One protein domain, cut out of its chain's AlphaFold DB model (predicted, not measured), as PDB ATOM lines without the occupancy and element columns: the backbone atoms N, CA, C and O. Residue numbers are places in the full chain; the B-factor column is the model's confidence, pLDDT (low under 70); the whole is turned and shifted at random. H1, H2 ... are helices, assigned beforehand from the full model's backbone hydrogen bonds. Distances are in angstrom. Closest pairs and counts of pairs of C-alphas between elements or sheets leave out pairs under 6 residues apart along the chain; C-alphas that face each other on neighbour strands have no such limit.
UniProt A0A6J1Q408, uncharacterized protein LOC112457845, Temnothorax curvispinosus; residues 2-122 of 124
ATOM      1  N   LYS A   2     -49.201  43.295   0.937       55.56
ATOM      2  CA  LYS A   2     -48.524  42.017   1.269       55.56
ATOM      3  C   LYS A   2     -48.784  40.814   0.342       55.56
ATOM      4  O   LYS A   2     -47.912  39.979   0.187       55.56
ATOM      5  N   GLN A   3     -49.966  40.694  -0.271       54.97
ATOM      6  CA  GLN A   3     -50.264  39.565  -1.173       54.97
ATOM      7  C   GLN A   3     -49.488  39.621  -2.497       54.97
ATOM      8  O   GLN A   3     -49.195  38.576  -3.060       54.97
ATOM      9  N   LEU A   4     -49.156  40.823  -2.980       55.56
ATOM     10  CA  LEU A   4     -48.405  41.021  -4.225       55.56
ATOM     11  C   LEU A   4     -46.916  40.714  -4.031       55.56
ATOM     12  O   LEU A   4     -46.295  40.133  -4.908       55.56
ATOM     13  N   GLU A   5     -46.376  41.056  -2.858       57.91
ATOM     14  CA  GLU A   5     -44.994  40.746  -2.471       57.91
ATOM     15  C   GLU A   5     -44.782  39.235  -2.349       57.91
ATOM     16  O   GLU A   5     -43.833  38.719  -2.920       57.91
ATOM     17  N   VAL A   6     -45.719  38.523  -1.711       57.59
ATOM     18  CA  VAL A   6     -45.666  37.056  -1.583       57.59
ATOM     19  C   VAL A   6     -45.814  36.362  -2.940       57.59
ATOM     20  O   VAL A   6     -45.139  35.370  -3.189       57.59
ATOM     21  N   LEU A   7     -46.672  36.867  -3.838       57.16
ATOM     22  CA  LEU A   7     -46.770  36.305  -5.188       57.16
ATOM     23  C   LEU A   7     -45.457  36.502  -5.952       57.16
ATOM     24  O   LEU A   7     -44.955  35.548  -6.531       57.16
ATOM     25  N   ASN A   8     -44.891  37.713  -5.918       56.84
ATOM     26  CA  ASN A   8     -43.600  37.980  -6.540       56.84
ATOM     27  C   ASN A   8     -42.525  37.054  -5.976       56.84
ATOM     28  O   ASN A   8     -41.844  36.432  -6.770       56.84
ATOM     29  N   GLU A   9     -42.416  36.882  -4.658       56.00
ATOM     30  CA  GLU A   9     -41.458  35.952  -4.037       56.00
ATOM     31  C   GLU A   9     -41.574  34.539  -4.630       56.00
ATOM     32  O   GLU A   9     -40.599  34.013  -5.152       56.00
ATOM     33  N   TYR A  10     -42.784  33.974  -4.702       52.50
ATOM     34  CA  TYR A  10     -42.998  32.632  -5.265       52.50
ATOM     35  C   TYR A  10     -42.743  32.519  -6.779       52.50
ATOM     36  O   TYR A  10     -42.412  31.434  -7.254       52.50
ATOM     37  N   TYR A  11     -42.914  33.602  -7.545       51.28
ATOM     38  CA  TYR A  11     -42.602  33.624  -8.980       51.28
ATOM     39  C   TYR A  11     -41.132  33.957  -9.269       51.28
ATOM     40  O   TYR A  11     -40.631  33.566 -10.320       51.28
ATOM     41  N   THR A  12     -40.445  34.633  -8.345       51.59
ATOM     42  CA  THR A  12     -39.010  34.947  -8.440       51.59
ATOM     43  C   THR A  12     -38.170  33.744  -7.983       51.59
ATOM     44  O   THR A  12     -37.163  33.437  -8.609       51.59
ATOM     45  N   ASP A  13     -38.647  32.977  -6.993       47.28
ATOM     46  CA  ASP A  13     -37.984  31.788  -6.423       47.28
ATOM     47  C   ASP A  13     -38.089  30.506  -7.279       47.28
ATOM     48  O   ASP A  13     -37.683  29.425  -6.849       47.28
ATOM     49  N   LEU A  14     -38.595  30.588  -8.516       54.88
ATOM     50  CA  LEU A  14     -38.373  29.518  -9.503       54.88
ATOM     51  C   LEU A  14     -36.955  29.543 -10.096       54.88
ATOM     52  O   LEU A  14     -36.676  28.741 -10.986       54.88
ATOM     53  N   ASP A  15     -36.106  30.441  -9.579       54.69
ATOM     54  CA  ASP A  15     -34.647  30.410  -9.426       54.69
ATOM     55  C   ASP A  15     -33.956  29.230 -10.131       54.69
ATOM     56  O   ASP A  15     -33.360  28.322  -9.542       54.69
ATOM     57  N   TYR A  16     -33.993  29.260 -11.464       58.12
ATOM     58  CA  TYR A  16     -32.869  28.758 -12.226       58.12
ATOM     59  C   TYR A  16     -31.721  29.642 -11.761       58.12
ATOM     60  O   TYR A  16     -31.648  30.783 -12.199       58.12
ATOM     61  N   ASN A  17     -30.927  29.150 -10.804       68.56
ATOM     62  CA  ASN A  17     -29.803  29.833 -10.156       68.56
ATOM     63  C   ASN A  17     -28.668  30.056 -11.176       68.56
ATOM     64  O   ASN A  17     -27.569  29.516 -11.071       68.56
ATOM     65  N   ILE A  18     -29.029  30.741 -12.251       79.69
ATOM     66  CA  ILE A  18     -28.313  31.021 -13.473       79.69
ATOM     67  C   ILE A  18     -28.292  32.533 -13.525       79.69
ATOM     68  O   ILE A  18     -29.337  33.188 -13.493       79.69
ATOM     69  N   ASP A  19     -27.088  33.074 -13.597       88.44
ATOM     70  CA  ASP A  19     -26.901  34.498 -13.751       88.44
ATOM     71  C   ASP A  19     -27.607  34.984 -15.030       88.44
ATOM     72  O   ASP A  19     -27.520  34.354 -16.091       88.44
ATOM     73  N   LYS A  20     -28.365  36.082 -14.927       89.56
ATOM     74  CA  LYS A  20     -29.147  36.587 -16.062       89.56
ATOM     75  C   LYS A  20     -28.232  36.950 -17.232       89.56
ATOM     76  O   LYS A  20     -28.594  36.662 -18.371       89.56
ATOM     77  N   ASP A  21     -27.055  37.520 -16.973       91.62
ATOM     78  CA  ASP A  21     -26.120  37.906 -18.028       91.62
ATOM     79  C   ASP A  21     -25.504  36.664 -18.692       91.62
ATOM     80  O   ASP A  21     -25.434  36.606 -19.921       91.62
ATOM     81  N   GLU A  22     -25.167  35.626 -17.915       93.25
ATOM     82  CA  GLU A  22     -24.736  34.321 -18.450       93.25
ATOM     83  C   GLU A  22     -25.814  33.695 -19.354       93.25
ATOM     84  O   GLU A  22     -25.525  33.183 -20.442       93.25
ATOM     85  N   ALA A  23     -27.080  33.758 -18.938       94.19
ATOM     86  CA  ALA A  23     -28.188  33.242 -19.730       94.19
ATOM     87  C   ALA A  23     -28.400  34.038 -21.027       94.19
ATOM     88  O   ALA A  23     -28.592  33.439 -22.089       94.19
ATOM     89  N   LEU A  24     -28.321  35.369 -20.968       95.38
ATOM     90  CA  LEU A  24     -28.411  36.231 -22.148       95.38
ATOM     91  C   LEU A  24     -27.255  35.971 -23.124       95.38
ATOM     92  O   LEU A  24     -27.493  35.854 -24.328       95.38
ATOM     93  N   GLU A  25     -26.025  35.796 -22.632       95.75
ATOM     94  CA  GLU A  25     -24.870  35.424 -23.457       95.75
ATOM     95  C   GLU A  25     -25.106  34.078 -24.157       95.75
ATOM     96  O   GLU A  25     -24.948  33.965 -25.378       95.75
ATOM     97  N   LYS A  26     -25.596  33.077 -23.416       95.62
ATOM     98  CA  LYS A  26     -25.913  31.758 -23.969       95.62
ATOM     99  C   LYS A  26     -26.972  31.827 -25.072       95.62
ATOM    100  O   LYS A  26     -26.801  31.205 -26.124       95.62
ATOM    101  N   ILE A  27     -28.052  32.582 -24.858       95.56
ATOM    102  CA  ILE A  27     -29.121  32.772 -25.851       95.56
ATOM    103  C   ILE A  27     -28.588  33.536 -27.069       95.56
ATOM    104  O   ILE A  27     -28.873  33.163 -28.210       95.56
ATOM    105  N   SER A  28     -27.761  34.560 -26.851       94.31
ATOM    106  CA  SER A  28     -27.102  35.312 -27.920       94.31
ATOM    107  C   SER A  28     -26.254  34.396 -28.805       94.31
ATOM    108  O   SER A  28     -26.348  34.454 -30.033       94.31
ATOM    109  N   ASP A  29     -25.478  33.487 -28.221       94.56
ATOM    110  CA  ASP A  29     -24.659  32.541 -28.982       94.56
ATOM    111  C   ASP A  29     -25.487  31.499 -29.738       94.56
ATOM    112  O   ASP A  29     -25.172  31.164 -30.888       94.56
ATOM    113  N   LEU A  30     -26.600  31.048 -29.159       93.94
ATOM    114  CA  LEU A  30     -27.581  30.237 -29.881       93.94
ATOM    115  C   LEU A  30     -28.143  31.004 -31.090       93.94
ATOM    116  O   LEU A  30     -28.177  30.465 -32.194       93.94
ATOM    117  N   SER A  31     -28.487  32.287 -30.938       90.19
ATOM    118  CA  SER A  31     -29.026  33.104 -32.041       90.19
ATOM    119  C   SER A  31     -28.054  33.242 -33.226       90.19
ATOM    120  O   SER A  31     -28.470  33.333 -34.380       90.19
ATOM    121  N   LYS A  32     -26.739  33.217 -32.967       88.56
ATOM    122  CA  LYS A  32     -25.696  33.333 -34.003       88.56
ATOM    123  C   LYS A  32     -25.459  32.022 -34.751       88.56
ATOM    124  O   LYS A  32     -25.072  32.054 -35.926       88.56
ATOM    125  N   THR A  33     -25.641  30.896 -34.064       88.19
ATOM    126  CA  THR A  33     -25.318  29.549 -34.558       88.19
ATOM    127  C   THR A  33     -26.486  28.889 -35.280       88.19
ATOM    128  O   THR A  33     -26.269  28.160 -36.248       88.19
ATOM    129  N   VAL A  34     -27.719  29.174 -34.865       87.00
ATOM    130  CA  VAL A  34     -28.919  28.613 -35.488       87.00
ATOM    131  C   VAL A  34     -29.202  29.342 -36.797       87.00
ATOM    132  O   VAL A  34     -29.697  30.466 -36.822       87.00
ATOM    133  N   ARG A  35     -28.869  28.694 -37.916       83.62
ATOM    134  CA  ARG A  35     -29.175  29.170 -39.269       83.62
ATOM    135  C   ARG A  35     -29.703  28.020 -40.107       83.62
ATOM    136  O   ARG A  35     -29.107  26.944 -40.132       83.62
ATOM    137  N   PHE A  36     -30.785  28.265 -40.834       85.25
ATOM    138  CA  PHE A  36     -31.374  27.277 -41.729       85.25
ATOM    139  C   PHE A  36     -31.080  27.627 -43.180       85.25
ATOM    140  O   PHE A  36     -31.069  28.792 -43.571       85.25
ATOM    141  N   HIS A  37     -30.856  26.602 -43.999       84.31
ATOM    142  CA  HIS A  37     -30.807  26.794 -45.439       84.31
ATOM    143  C   HIS A  37     -32.205  27.160 -45.956       84.31
ATOM    144  O   HIS A  37     -33.201  26.613 -45.480       84.31
ATOM    145  N   ASN A  38     -32.289  28.016 -46.980       79.88
ATOM    146  CA  ASN A  38     -33.569  28.488 -47.528       79.88
ATOM    147  C   ASN A  38     -34.484  27.361 -48.036       79.88
ATOM    148  O   ASN A  38     -35.690  27.553 -48.133       79.88
ATOM    149  N   SER A  39     -33.921  26.189 -48.337       84.19
ATOM    150  CA  SER A  39     -34.667  24.999 -48.760       84.19
ATOM    151  C   SER A  39     -35.355  24.243 -47.621       84.19
ATOM    152  O   SER A  39     -36.087  23.302 -47.900       84.19
ATOM    153  N   ILE A  40     -35.067  24.566 -46.357       87.06
ATOM    154  CA  ILE A  40     -35.747  23.950 -45.214       87.06
ATOM    155  C   ILE A  40     -37.105  24.617 -45.043       87.06
ATOM    156  O   ILE A  40     -37.174  25.848 -44.947       87.06
ATOM    157  N   ASN A  41     -38.156  23.803 -44.968       88.12
ATOM    158  CA  ASN A  41     -39.525  24.265 -44.784       88.12
ATOM    159  C   ASN A  41     -39.676  24.994 -43.456       88.12
ATOM    160  O   ASN A  41     -39.098  24.603 -42.440       88.12
ATOM    161  N   ILE A  42     -40.490  26.046 -43.450       88.81
ATOM    162  CA  ILE A  42     -40.645  26.896 -42.273       88.81
ATOM    163  C   ILE A  42     -41.195  26.125 -41.070       88.81
ATOM    164  O   ILE A  42     -40.737  26.347 -39.954       88.81
ATOM    165  N   SER A  43     -42.082  25.150 -41.291       91.38
ATOM    166  CA  SER A  43     -42.587  24.280 -40.227       91.38
ATOM    167  C   SER A  43     -41.472  23.527 -39.502       91.38
ATOM    168  O   SER A  43     -41.498  23.416 -38.280       91.38
ATOM    169  N   ASP A  44     -40.476  23.038 -40.243       92.56
ATOM    170  CA  ASP A  44     -39.360  22.295 -39.660       92.56
ATOM    171  C   ASP A  44     -38.430  23.239 -38.892       92.56
ATOM    172  O   ASP A  44     -37.924  22.881 -37.831       92.56
ATOM    173  N   ARG A  45     -38.256  24.479 -39.370       92.88
ATOM    174  CA  ARG A  45     -37.507  25.509 -38.632       92.88
ATOM    175  C   ARG A  45     -38.176  25.824 -37.297       92.88
ATOM    176  O   ARG A  45     -37.491  25.861 -36.281       92.88
ATOM    177  N   LEU A  46     -39.498  26.010 -37.287       94.38
ATOM    178  CA  LEU A  46     -40.267  26.283 -36.068       94.38
ATOM    179  C   LEU A  46     -40.145  25.139 -35.047       94.38
ATOM    180  O   LEU A  46     -39.908  25.405 -33.870       94.38
ATOM    181  N   GLU A  47     -40.233  23.883 -35.492       95.56
ATOM    182  CA  GLU A  47     -40.013  22.708 -34.634       95.56
ATOM    183  C   GLU A  47     -38.597  22.659 -34.060       95.56
ATOM    184  O   GLU A  47     -38.417  22.431 -32.864       95.56
ATOM    185  N   VAL A  48     -37.576  22.902 -34.887       95.88
ATOM    186  CA  VAL A  48     -36.187  22.912 -34.412       95.88
ATOM    187  C   VAL A  48     -35.971  24.026 -33.388       95.88
ATOM    188  O   VAL A  48     -35.329  23.786 -32.370       95.88
ATOM    189  N   LEU A  49     -36.537  25.218 -33.603       95.88
ATOM    190  CA  LEU A  49     -36.469  26.304 -32.622       95.88
ATOM    191  C   LEU A  49     -37.140  25.923 -31.302       95.88
ATOM    192  O   LEU A  49     -36.556  26.149 -30.244       95.88
ATOM    193  N   ALA A  50     -38.326  25.310 -31.353       97.25
ATOM    194  CA  ALA A  50     -39.022  24.841 -30.159       97.25
ATOM    195  C   ALA A  50     -38.178  23.822 -29.378       97.25
ATOM    196  O   ALA A  50     -38.058  23.933 -28.158       97.25
ATOM    197  N   ASN A  51     -37.545  22.879 -30.080       97.31
ATOM    198  CA  ASN A  51     -36.665  21.881 -29.473       97.31
ATOM    199  C   ASN A  51     -35.421  22.518 -28.845       97.31
ATOM    200  O   ASN A  51     -35.097  22.207 -27.706       97.31
ATOM    201  N   ILE A  52     -34.766  23.468 -29.524       97.19
ATOM    202  CA  ILE A  52     -33.594  24.168 -28.972       97.19
ATOM    203  C   ILE A  52     -33.956  24.924 -27.692       97.19
ATOM    204  O   ILE A  52     -33.184  24.897 -26.731       97.19
ATOM    205  N   ILE A  53     -35.121  25.581 -27.661       96.38
ATOM    206  CA  ILE A  53     -35.610  26.246 -26.450       96.38
ATOM    207  C   ILE A  53     -35.836  25.218 -25.342       96.38
ATOM    208  O   ILE A  53     -35.386  25.448 -24.227       96.38
ATOM    209  N   GLN A  54     -36.488  24.083 -25.625       95.88
ATOM    210  CA  GLN A  54     -36.710  23.042 -24.615       95.88
ATOM    211  C   GLN A  54     -35.403  22.444 -24.079       95.88
ATOM    212  O   GLN A  54     -35.253  22.296 -22.867       95.88
ATOM    213  N   ASP A  55     -34.431  22.175 -24.950       96.44
ATOM    214  CA  ASP A  55     -33.124  21.633 -24.565       96.44
ATOM    215  C   ASP A  55     -32.314  22.612 -23.695       96.44
ATOM    216  O   ASP A  55     -31.431  22.203 -22.943       96.44
ATOM    217  N   ASN A  56     -32.619  23.912 -23.775       95.19
ATOM    218  CA  ASN A  56     -31.943  24.988 -23.044       95.19
ATOM    219  C   ASN A  56     -32.912  25.761 -22.129       95.19
ATOM    220  O   ASN A  56     -32.668  26.926 -21.806       95.19
ATOM    221  N   ILE A  57     -34.017  25.132 -21.711       92.75
ATOM    222  CA  ILE A  57     -35.190  25.834 -21.164       92.75
ATOM    223  C   ILE A  57     -34.893  26.660 -19.915       92.75
ATOM    224  O   ILE A  57     -35.512  27.701 -19.711       92.75
ATOM    225  N   SER A  58     -33.922  26.234 -19.108       91.56
ATOM    226  CA  SER A  58     -33.494  26.952 -17.910       91.56
ATOM    227  C   SER A  58     -32.934  28.340 -18.224       91.56
ATOM    228  O   SER A  58     -33.295  29.293 -17.546       91.56
ATOM    229  N   PHE A  59     -32.122  28.472 -19.278       93.62
ATOM    230  CA  PHE A  59     -31.566  29.763 -19.706       93.62
ATOM    231  C   PHE A  59     -32.655  30.686 -20.253       93.62
ATOM    232  O   PHE A  59     -32.693  31.874 -19.954       93.62
ATOM    233  N   PHE A  60     -33.579  30.139 -21.043       93.81
ATOM    234  CA  PHE A  60     -34.681  30.924 -21.593       93.81
ATOM    235  C   PHE A  60     -35.637  31.410 -20.497       93.81
ATOM    236  O   PHE A  60     -36.109  32.546 -20.544       93.81
ATOM    237  N   LYS A  61     -35.930  30.566 -19.502       92.06
ATOM    238  CA  LYS A  61     -36.826  30.929 -18.399       92.06
ATOM    239  C   LYS A  61     -36.184  31.905 -17.417       92.06
ATOM    240  O   LYS A  61     -36.900  32.770 -16.927       92.06
ATOM    241  N   SER A  62     -34.873  31.817 -17.171       90.62
ATOM    242  CA  SER A  62     -34.176  32.704 -16.225       90.62
ATOM    243  C   SER A  62     -34.132  34.169 -16.667       90.62
ATOM    244  O   SER A  62     -34.019  35.059 -15.828       90.62
ATOM    245  N   VAL A  63     -34.247  34.447 -17.971       91.06
ATOM    246  CA  VAL A  63     -34.246  35.827 -18.488       91.06
ATOM    247  C   VAL A  63     -35.648  36.432 -18.599       91.06
ATOM    248  O   VAL A  63     -35.766  37.647 -18.725       91.06
ATOM    249  N   CYS A  64     -36.709  35.620 -18.536       87.81
ATOM    250  CA  CYS A  64     -38.092  36.075 -18.689       87.81
ATOM    251  C   CYS A  64     -38.693  36.583 -17.374       87.81
ATOM    252  O   CYS A  64     -38.421  36.056 -16.301       87.81
ATOM    253  N   ALA A  65     -39.602  37.560 -17.469       83.81
ATOM    254  CA  ALA A  65     -40.312  38.090 -16.303       83.81
ATOM    255  C   ALA A  65     -41.258  37.064 -15.651       83.81
ATOM    256  O   ALA A  65     -41.504  37.124 -14.446       83.81
ATOM    257  N   HIS A  66     -41.797  36.131 -16.441       83.19
ATOM    258  CA  HIS A  66     -42.665  35.062 -15.959       83.19
ATOM    259  C   HIS A  66     -42.224  33.706 -16.516       83.19
ATOM    260  O   HIS A  66     -41.893  33.570 -17.695       83.19
ATOM    261  N   VAL A  67     -42.241  32.690 -15.650       75.94
ATOM    262  CA  VAL A  67     -41.737  31.335 -15.939       75.94
ATOM    263  C   VAL A  67     -42.490  30.625 -17.075       75.94
ATOM    264  O   VAL A  67     -41.936  29.752 -17.742       75.94
ATOM    265  N   ASP A  68     -43.745  31.000 -17.311       87.06
ATOM    266  CA  ASP A  68     -44.656  30.416 -18.298       87.06
ATOM    267  C   ASP A  68     -44.558  31.067 -19.688       87.06
ATOM    268  O   ASP A  68     -45.072  30.516 -20.668       87.06
ATOM    269  N   MET A  69     -43.857  32.200 -19.819       92.94
ATOM    270  CA  MET A  69     -43.642  32.873 -21.108       92.94
ATOM    271  C   MET A  69     -42.950  31.952 -22.113       92.94
ATOM    272  O   MET A  69     -43.378  31.847 -23.261       92.94
ATOM    273  N   ILE A  70     -41.907  31.243 -21.678       94.81
ATOM    274  CA  ILE A  70     -41.159  30.328 -22.546       94.81
ATOM    275  C   ILE A  70     -42.000  29.126 -22.959       94.81
ATOM    276  O   ILE A  70     -41.983  28.748 -24.131       94.81
ATOM    277  N   ASP A  71     -42.784  28.566 -22.039       94.62
ATOM    278  CA  ASP A  71     -43.695  27.465 -22.363       94.62
ATOM    279  C   ASP A  71     -44.744  27.918 -23.391       94.62
ATOM    280  O   ASP A  71     -45.060  27.193 -24.336       94.62
ATOM    281  N   THR A  72     -45.220  29.160 -23.262       96.19
ATOM    282  CA  THR A  72     -46.136  29.786 -24.221       96.19
ATOM    283  C   THR A  72     -45.482  29.944 -25.596       96.19
ATOM    284  O   THR A  72     -46.071  29.534 -26.597       96.19
ATOM    285  N   ILE A  73     -44.252  30.467 -25.669       96.62
ATOM    286  CA  ILE A  73     -43.481  30.595 -26.920       96.62
ATOM    287  C   ILE A  73     -43.319  29.231 -27.601       96.62
ATOM    288  O   ILE A  73     -43.644  29.089 -28.779       96.62
ATOM    289  N   VAL A  74     -42.878  28.212 -26.859       97.56
ATOM    290  CA  VAL A  74     -42.718  26.838 -27.362       97.56
ATOM    291  C   VAL A  74     -44.049  26.278 -27.874       97.56
ATOM    292  O   VAL A  74     -44.093  25.662 -28.940       97.56
ATOM    293  N   GLY A  75     -45.145  26.526 -27.154       97.69
ATOM    294  CA  GLY A  75     -46.491  26.134 -27.569       97.69
ATOM    295  C   GLY A  75     -46.899  26.757 -28.905       97.69
ATOM    296  O   GLY A  75     -47.384  26.048 -29.789       97.69
ATOM    297  N   TYR A  76     -46.648  28.054 -29.088       96.94
ATOM    298  CA  TYR A  76     -46.906  28.750 -30.348       96.94
ATOM    299  C   TYR A  76     -46.074  28.190 -31.504       96.94
ATOM    300  O   TYR A  76     -46.630  27.899 -32.564       96.94
ATOM    301  N   LEU A  77     -44.768  27.988 -31.307       96.69
ATOM    302  CA  LEU A  77     -43.889  27.425 -32.336       96.69
ATOM    303  C   LEU A  77     -44.385  26.052 -32.808       96.69
ATOM    304  O   LEU A  77     -44.565  25.839 -34.007       96.69
ATOM    305  N   ASN A  78     -44.694  25.155 -31.869       97.50
ATOM    306  CA  ASN A  78     -45.196  23.816 -32.181       97.50
ATOM    307  C   ASN A  78     -46.584  23.841 -32.833       97.50
ATOM    308  O   ASN A  78     -46.839  23.086 -33.772       97.50
ATOM    309  N   HIS A  79     -47.479  24.717 -32.367       95.94
ATOM    310  CA  HIS A  79     -48.806  24.873 -32.958       95.94
ATOM    311  C   HIS A  79     -48.712  25.272 -34.431       95.94
ATOM    312  O   HIS A  79     -49.319  24.631 -35.289       95.94
ATOM    313  N   TYR A  80     -47.922  26.303 -34.733       93.25
ATOM    314  CA  TYR A  80     -47.784  26.799 -36.096       93.25
ATOM    315  C   TYR A  80     -46.988  25.851 -36.993       93.25
ATOM    316  O   TYR A  80     -47.351  25.685 -38.157       93.25
ATOM    317  N   ALA A  81     -45.979  25.156 -36.465       93.19
ATOM    318  CA  ALA A  81     -45.306  24.093 -37.204       93.19
ATOM    319  C   ALA A  81     -46.287  22.995 -37.642       93.19
ATOM    320  O   ALA A  81     -46.342  22.640 -38.823       93.19
ATOM    321  N   ALA A  82     -47.115  22.508 -36.713       93.31
ATOM    322  CA  ALA A  82     -48.124  21.492 -36.994       93.31
ATOM    323  C   ALA A  82     -49.208  21.999 -37.958       93.31
ATOM    324  O   ALA A  82     -49.614  21.271 -38.864       93.31
ATOM    325  N   TYR A  83     -49.654  23.247 -37.793       91.25
ATOM    326  CA  TYR A  83     -50.643  23.875 -38.667       91.25
ATOM    327  C   TYR A  83     -50.162  23.932 -40.121       91.25
ATOM    328  O   TYR A  83     -50.870  23.472 -41.016       91.25
ATOM    329  N   ILE A  84     -48.934  24.408 -40.350       89.38
ATOM    330  CA  ILE A  84     -48.339  24.519 -41.690       89.38
ATOM    331  C   ILE A  84     -48.170  23.130 -42.327       89.38
ATOM    332  O   ILE A  84     -48.559  22.910 -43.477       89.38
ATOM    333  N   LYS A  85     -47.712  22.135 -41.554       90.44
ATOM    334  CA  LYS A  85     -47.643  20.735 -42.016       90.44
ATOM    335  C   LYS A  85     -49.010  20.165 -42.389       90.44
ATOM    336  O   LYS A  85     -49.111  19.388 -43.339       90.44
ATOM    337  N   TYR A  86     -50.054  20.519 -41.641       89.50
ATOM    338  CA  TYR A  86     -51.410  20.021 -41.860       89.50
ATOM    339  C   TYR A  86     -52.027  20.563 -43.151       89.50
ATOM    340  O   TYR A  86     -52.575  19.785 -43.934       89.50
ATOM    341  N   ILE A  87     -51.919  21.872 -43.390       88.50
ATOM    342  CA  ILE A  87     -52.485  22.507 -44.588       88.50
ATOM    343  C   ILE A  87     -51.721  22.137 -45.868       88.50
ATOM    344  O   ILE A  87     -52.295  22.228 -46.949       88.50
ATOM    345  N   LYS A  88     -50.470  21.658 -45.746       82.25
ATOM    346  CA  LYS A  88     -49.593  21.264 -46.868       82.25
ATOM    347  C   LYS A  88     -49.459  22.360 -47.931       82.25
ATOM    348  O   LYS A  88     -49.335  22.068 -49.121       82.25
ATOM    349  N   ASP A  89     -49.510  23.605 -47.485       75.62
ATOM    350  CA  ASP A  89     -49.463  24.790 -48.321       75.62
ATOM    351  C   ASP A  89     -48.415  25.743 -47.742       75.62
ATOM    352  O   ASP A  89     -48.636  26.413 -46.735       75.62
ATOM    353  N   ASP A  90     -47.256  25.748 -48.399       69.88
ATOM    354  CA  ASP A  90     -46.127  26.636 -48.119       69.88
ATOM    355  C   ASP A  90     -46.133  27.852 -49.063       69.88
ATOM    356  O   ASP A  90     -45.088  28.440 -49.363       69.88
ATOM    357  N   SER A  91     -47.297  28.229 -49.603       76.38
ATOM    358  CA  SER A  91     -47.401  29.444 -50.405       76.38
ATOM    359  C   SER A  91     -46.999  30.661 -49.578       76.38
ATOM    360  O   SER A  91     -47.291  30.784 -48.388       76.38
ATOM    361  N   ILE A  92     -46.334  31.605 -50.244       72.38
ATOM    362  CA  ILE A  92     -45.869  32.850 -49.624       72.38
ATOM    363  C   ILE A  92     -47.031  33.593 -48.955       72.38
ATOM    364  O   ILE A  92     -46.840  34.184 -47.900       72.38
ATOM    365  N   GLU A  93     -48.229  33.542 -49.535       78.56
ATOM    366  CA  GLU A  93     -49.419  34.213 -49.012       78.56
ATOM    367  C   GLU A  93     -49.883  33.602 -47.685       78.56
ATOM    368  O   GLU A  93     -50.072  34.332 -46.710       78.56
ATOM    369  N   ILE A  94     -49.964  32.268 -47.598       76.81
ATOM    370  CA  ILE A  94     -50.289  31.573 -46.346       76.81
ATOM    371  C   ILE A  94     -49.203  31.796 -45.298       76.81
ATOM    372  O   ILE A  94     -49.506  32.105 -44.144       76.81
ATOM    373  N   ILE A  95     -47.936  31.707 -45.694       74.81
ATOM    374  CA  ILE A  95     -46.807  31.984 -44.807       74.81
ATOM    375  C   ILE A  95     -46.887  33.425 -44.289       74.81
ATOM    376  O   ILE A  95     -46.709  33.643 -43.096       74.81
ATOM    377  N   GLN A  96     -47.222  34.410 -45.122       78.06
ATOM    378  CA  GLN A  96     -47.339  35.806 -44.696       78.06
ATOM    379  C   GLN A  96     -48.465  36.024 -43.682       78.06
ATOM    380  O   GLN A  96     -48.236  36.673 -42.663       78.06
ATOM    381  N   VAL A  97     -49.654  35.460 -43.912       85.19
ATOM    382  CA  VAL A  97     -50.785  35.611 -42.975       85.19
ATOM    383  C   VAL A  97     -50.614  34.802 -41.687       85.19
ATOM    384  O   VAL A  97     -51.355  35.019 -40.735       85.19
ATOM    385  N   THR A  98     -49.641  33.892 -41.642       86.25
ATOM    386  CA  THR A  98     -49.420  32.968 -40.521       86.25
ATOM    387  C   THR A  98     -48.184  33.363 -39.702       86.25
ATOM    388  O   THR A  98     -48.256  33.554 -38.489       86.25
ATOM    389  N   ILE A  99     -47.041  33.556 -40.365       87.62
ATOM    390  CA  ILE A  99     -45.737  33.799 -39.737       87.62
ATOM    391  C   ILE A  99     -45.591  35.228 -39.227       87.62
ATOM    392  O   ILE A  99     -45.073  35.413 -38.129       87.62
ATOM    393  N   PHE A 100     -46.059  36.244 -39.962       86.94
ATOM    394  CA  PHE A 100     -45.979  37.621 -39.456       86.94
ATOM    395  C   PHE A 100     -46.774  37.796 -38.154       86.94
ATOM    396  O   PHE A 100     -46.205  38.315 -37.190       86.94
ATOM    397  N   PRO A 101     -48.038  37.330 -38.060       91.25
ATOM    398  CA  PRO A 101     -48.770  37.361 -36.798       91.25
ATOM    399  C   PRO A 101     -48.114  36.530 -35.698       91.25
ATOM    400  O   PRO A 101     -48.109  36.969 -34.547       91.25
ATOM    401  N   LEU A 102     -47.520  35.378 -36.030       92.94
ATOM    402  CA  LEU A 102     -46.748  34.589 -35.072       92.94
ATOM    403  C   LEU A 102     -45.583  35.404 -34.497       92.94
ATOM    404  O   LEU A 102     -45.534  35.591 -33.286       92.94
ATOM    405  N   ILE A 103     -44.692  35.942 -35.336       91.62
ATOM    406  CA  ILE A 103     -43.542  36.748 -34.887       91.62
ATOM    407  C   ILE A 103     -44.020  37.928 -34.035       91.62
ATOM    408  O   ILE A 103     -43.492  38.163 -32.949       91.62
ATOM    409  N   HIS A 104     -45.057  38.635 -34.488       91.75
ATOM    410  CA  HIS A 104     -45.637  39.755 -33.752       91.75
ATOM    411  C   HIS A 104     -46.151  39.340 -32.366       91.75
ATOM    412  O   HIS A 104     -45.942  40.058 -31.388       91.75
ATOM    413  N   THR A 105     -46.802  38.178 -32.273       94.25
ATOM    414  CA  THR A 105     -47.301  37.616 -31.010       94.25
ATOM    415  C   THR A 105     -46.147  37.230 -30.091       94.25
ATOM    416  O   THR A 105     -46.139  37.627 -28.929       94.25
ATOM    417  N   LEU A 106     -45.133  36.524 -30.603       94.00
ATOM    418  CA  LEU A 106     -43.950  36.134 -29.829       94.00
ATOM    419  C   LEU A 106     -43.214  37.356 -29.262       94.00
ATOM    420  O   LEU A 106     -42.800  37.342 -28.106       94.00
ATOM    421  N   PHE A 107     -43.120  38.433 -30.043       92.44
ATOM    422  CA  PHE A 107     -42.474  39.681 -29.628       92.44
ATOM    423  C   PHE A 107     -43.273  40.461 -28.580       92.44
ATOM    424  O   PHE A 107     -42.684  41.283 -27.888       92.44
ATOM    425  N   HIS A 108     -44.583  40.218 -28.472       92.38
ATOM    426  CA  HIS A 108     -45.422  40.748 -27.393       92.38
ATOM    427  C   HIS A 108     -45.402  39.866 -26.140       92.38
ATOM    428  O   HIS A 108     -45.657  40.366 -25.050       92.38
ATOM    429  N   ILE A 109     -45.141  38.561 -26.279       92.69
ATOM    430  CA  ILE A 109     -45.068  37.636 -25.138       92.69
ATOM    431  C   ILE A 109     -43.796  37.875 -24.327       92.69
ATOM    432  O   ILE A 109     -43.849  37.875 -23.100       92.69
ATOM    433  N   CYS A 110     -42.657  38.048 -24.997       91.12
ATOM    434  CA  CYS A 110     -41.374  38.241 -24.339       91.12
ATOM    435  C   CYS A 110     -40.652  39.446 -24.929       91.12
ATOM    436  O   CYS A 110     -40.379  39.481 -26.130       91.12
ATOM    437  N   ASP A 111     -40.327  40.414 -24.068       89.75
ATOM    438  CA  ASP A 111     -39.685  41.659 -24.480       89.75
ATOM    439  C   ASP A 111     -38.156  41.608 -24.555       89.75
ATOM    440  O   ASP A 111     -37.556  42.515 -25.137       89.75
ATOM    441  N   GLU A 112     -37.545  40.533 -24.048       93.44
ATOM    442  CA  GLU A 112     -36.093  40.351 -24.007       93.44
ATOM    443  C   GLU A 112     -35.494  40.278 -25.420       93.44
ATOM    444  O   GLU A 112     -35.917  39.490 -26.276       93.44
ATOM    445  N   PHE A 113     -34.492  41.122 -25.671       93.00
ATOM    446  CA  PHE A 113     -33.922  41.325 -27.004       93.00
ATOM    447  C   PHE A 113     -33.280  40.048 -27.556       93.00
ATOM    448  O   PHE A 113     -33.483  39.707 -28.719       93.00
ATOM    449  N   GLU A 114     -32.554  39.317 -26.720       94.12
ATOM    450  CA  GLU A 114     -31.843  38.090 -27.064       94.12
ATOM    451  C   GLU A 114     -32.821  36.987 -27.488       94.12
ATOM    452  O   GLU A 114     -32.563  36.272 -28.458       94.12
ATOM    453  N   ILE A 115     -33.987  36.903 -26.838       93.88
ATOM    454  CA  ILE A 115     -35.061  35.979 -27.227       93.88
ATOM    455  C   ILE A 115     -35.657  36.397 -28.573       93.88
ATOM    456  O   ILE A 115     -35.799  35.563 -29.469       93.88
ATOM    457  N   LYS A 116     -35.958  37.689 -28.758       94.12
ATOM    458  CA  LYS A 116     -36.458  38.206 -30.044       94.12
ATOM    459  C   LYS A 116     -35.469  37.932 -31.180       94.12
ATOM    460  O   LYS A 116     -35.882  37.486 -32.249       94.12
ATOM    461  N   ALA A 117     -34.177  38.148 -30.949       92.19
ATOM    462  CA  ALA A 117     -33.117  37.890 -31.918       92.19
ATOM    463  C   ALA A 117     -32.998  36.396 -32.257       92.19
ATOM    464  O   ALA A 117     -32.935  36.044 -33.437       92.19
ATOM    465  N   PHE A 118     -33.030  35.528 -31.241       94.12
ATOM    466  CA  PHE A 118     -33.028  34.074 -31.409       94.12
ATOM    467  C   PHE A 118     -34.200  33.581 -32.266       94.12
ATOM    468  O   PHE A 118     -34.014  32.714 -33.115       94.12
ATOM    469  N   LEU A 119     -35.395  34.143 -32.075       92.06
ATOM    470  CA  LEU A 119     -36.587  33.758 -32.831       92.06
ATOM    471  C   LEU A 119     -36.595  34.325 -34.257       92.06
ATOM    472  O   LEU A 119     -37.044  33.653 -35.178       92.06
ATOM    473  N   LEU A 120     -36.120  35.555 -34.463       87.06
ATOM    474  CA  LEU A 120     -36.270  36.257 -35.741       87.06
ATOM    475  C   LEU A 120     -35.331  35.739 -36.831       87.06
ATOM    476  O   LEU A 120     -35.771  35.479 -37.949       87.06
ATOM    477  N   LEU A 121     -34.040  35.620 -36.508       76.69
ATOM    478  CA  LEU A 121     -32.984  35.286 -37.470       76.69
ATOM    479  C   LEU A 121     -33.188  33.947 -38.196       76.69
ATOM    480  O   LEU A 121     -32.772  33.850 -39.347       76.69
ATOM    481  N   PRO A 122     -33.768  32.909 -37.568       75.69
ATOM    482  CA  PRO A 122     -33.950  31.624 -38.236       75.69
ATOM    483  C   PRO A 122     -35.312  31.479 -38.937       75.69
ATOM    484  O   PRO A 122     -35.468  30.590 -39.780       75.69
TER     485      PRO A 122
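What this domain is: This is residues 2 to 122 of the 124 residues of the protein "uncharacterized protein LOC112457845" of Temnothorax curvispinosus (UniProt A0A6J1Q408). Four helices, H3, H5, H6 and H7, stand side by side in an up-and-down bundle, each running against the one before it in the chain. H2 packs along H7, short H4 crosses near one end of the bundle between H2 and H5, and H1 lies beyond that end as an arm whose residues 2 to 7 stick out. The printed part has 121 residues, with seven named helices in the order H1 to H7 and no named strand, and its class is all helix. The whole is compact, with a radius of gyration of the C-alphas of 15.7 A, yet elongated in outline, spanning 52 by 30 by 20 A.

Where its parts are: H5, residues 68 to 87, is the longest helix by residues, at 28.5 A, and begins at C-alpha 68 at (-44.656, 30.416, -18.298). H6, residues 92 to 109, measures 25.0 A. H7, residues 113 to 122, ends at C-alpha 122 at (-33.950, 31.624, -38.236). H3, residues 42 to 55, measures 19.9 A, and H4 is residues 57 to 63. H2, residues 20 to 33, measures 20.2 A. H1, residues 2 to 12, begins at C-alpha 2 at (-48.524, 42.017, 1.269).

How they stand to each other: H5 is the hub, touching H3, H4 and H6. H3 and H5 run opposite ways at a shallow tilt of 28 degrees, the closest C-alphas being those of Ser 43 and Ala 81, 4.1 A apart. H5 and H6 form a helical hairpin at 8 degrees, closest at C-alphas 73 and 106, 6.3 A. H6 and H7 form another at 15 degrees, where H6 touches with residues 103 to 107 alone; C-alphas 107 and 116 are closest, at 6.2 A. H3 and H7 are close but not clearly touching, with closest C-alphas 45 and 122 at 7.1 A. H2 touches H7 and runs the same way at a shallow tilt of 14 degrees, with closest C-alphas 31 and 118 at 4.2 A. H4 touches H2 at a steep tilt of 58 degrees, closest at C-alphas 23 and 59, 4.8 A. H4 also touches residues 68 to 70 of H5, closest at C-alphas 61 and 70, 6.0 A. H1 touches no helix. In H1, H2, H3 and H5 every O i to N i+4 pair is within hydrogen-bond range; H4 has 2 of 3, H6 13 of 14 and H7 5 of 6.

The domain as a whole: The C-alphas of Lys 2 and Ser 39, the two farthest apart, are 54.6 A apart. The printed part has no cut and no long link. Mean pLDDT of the printed part is 85.5; residues 2 to 17 and residue 90 are under 70.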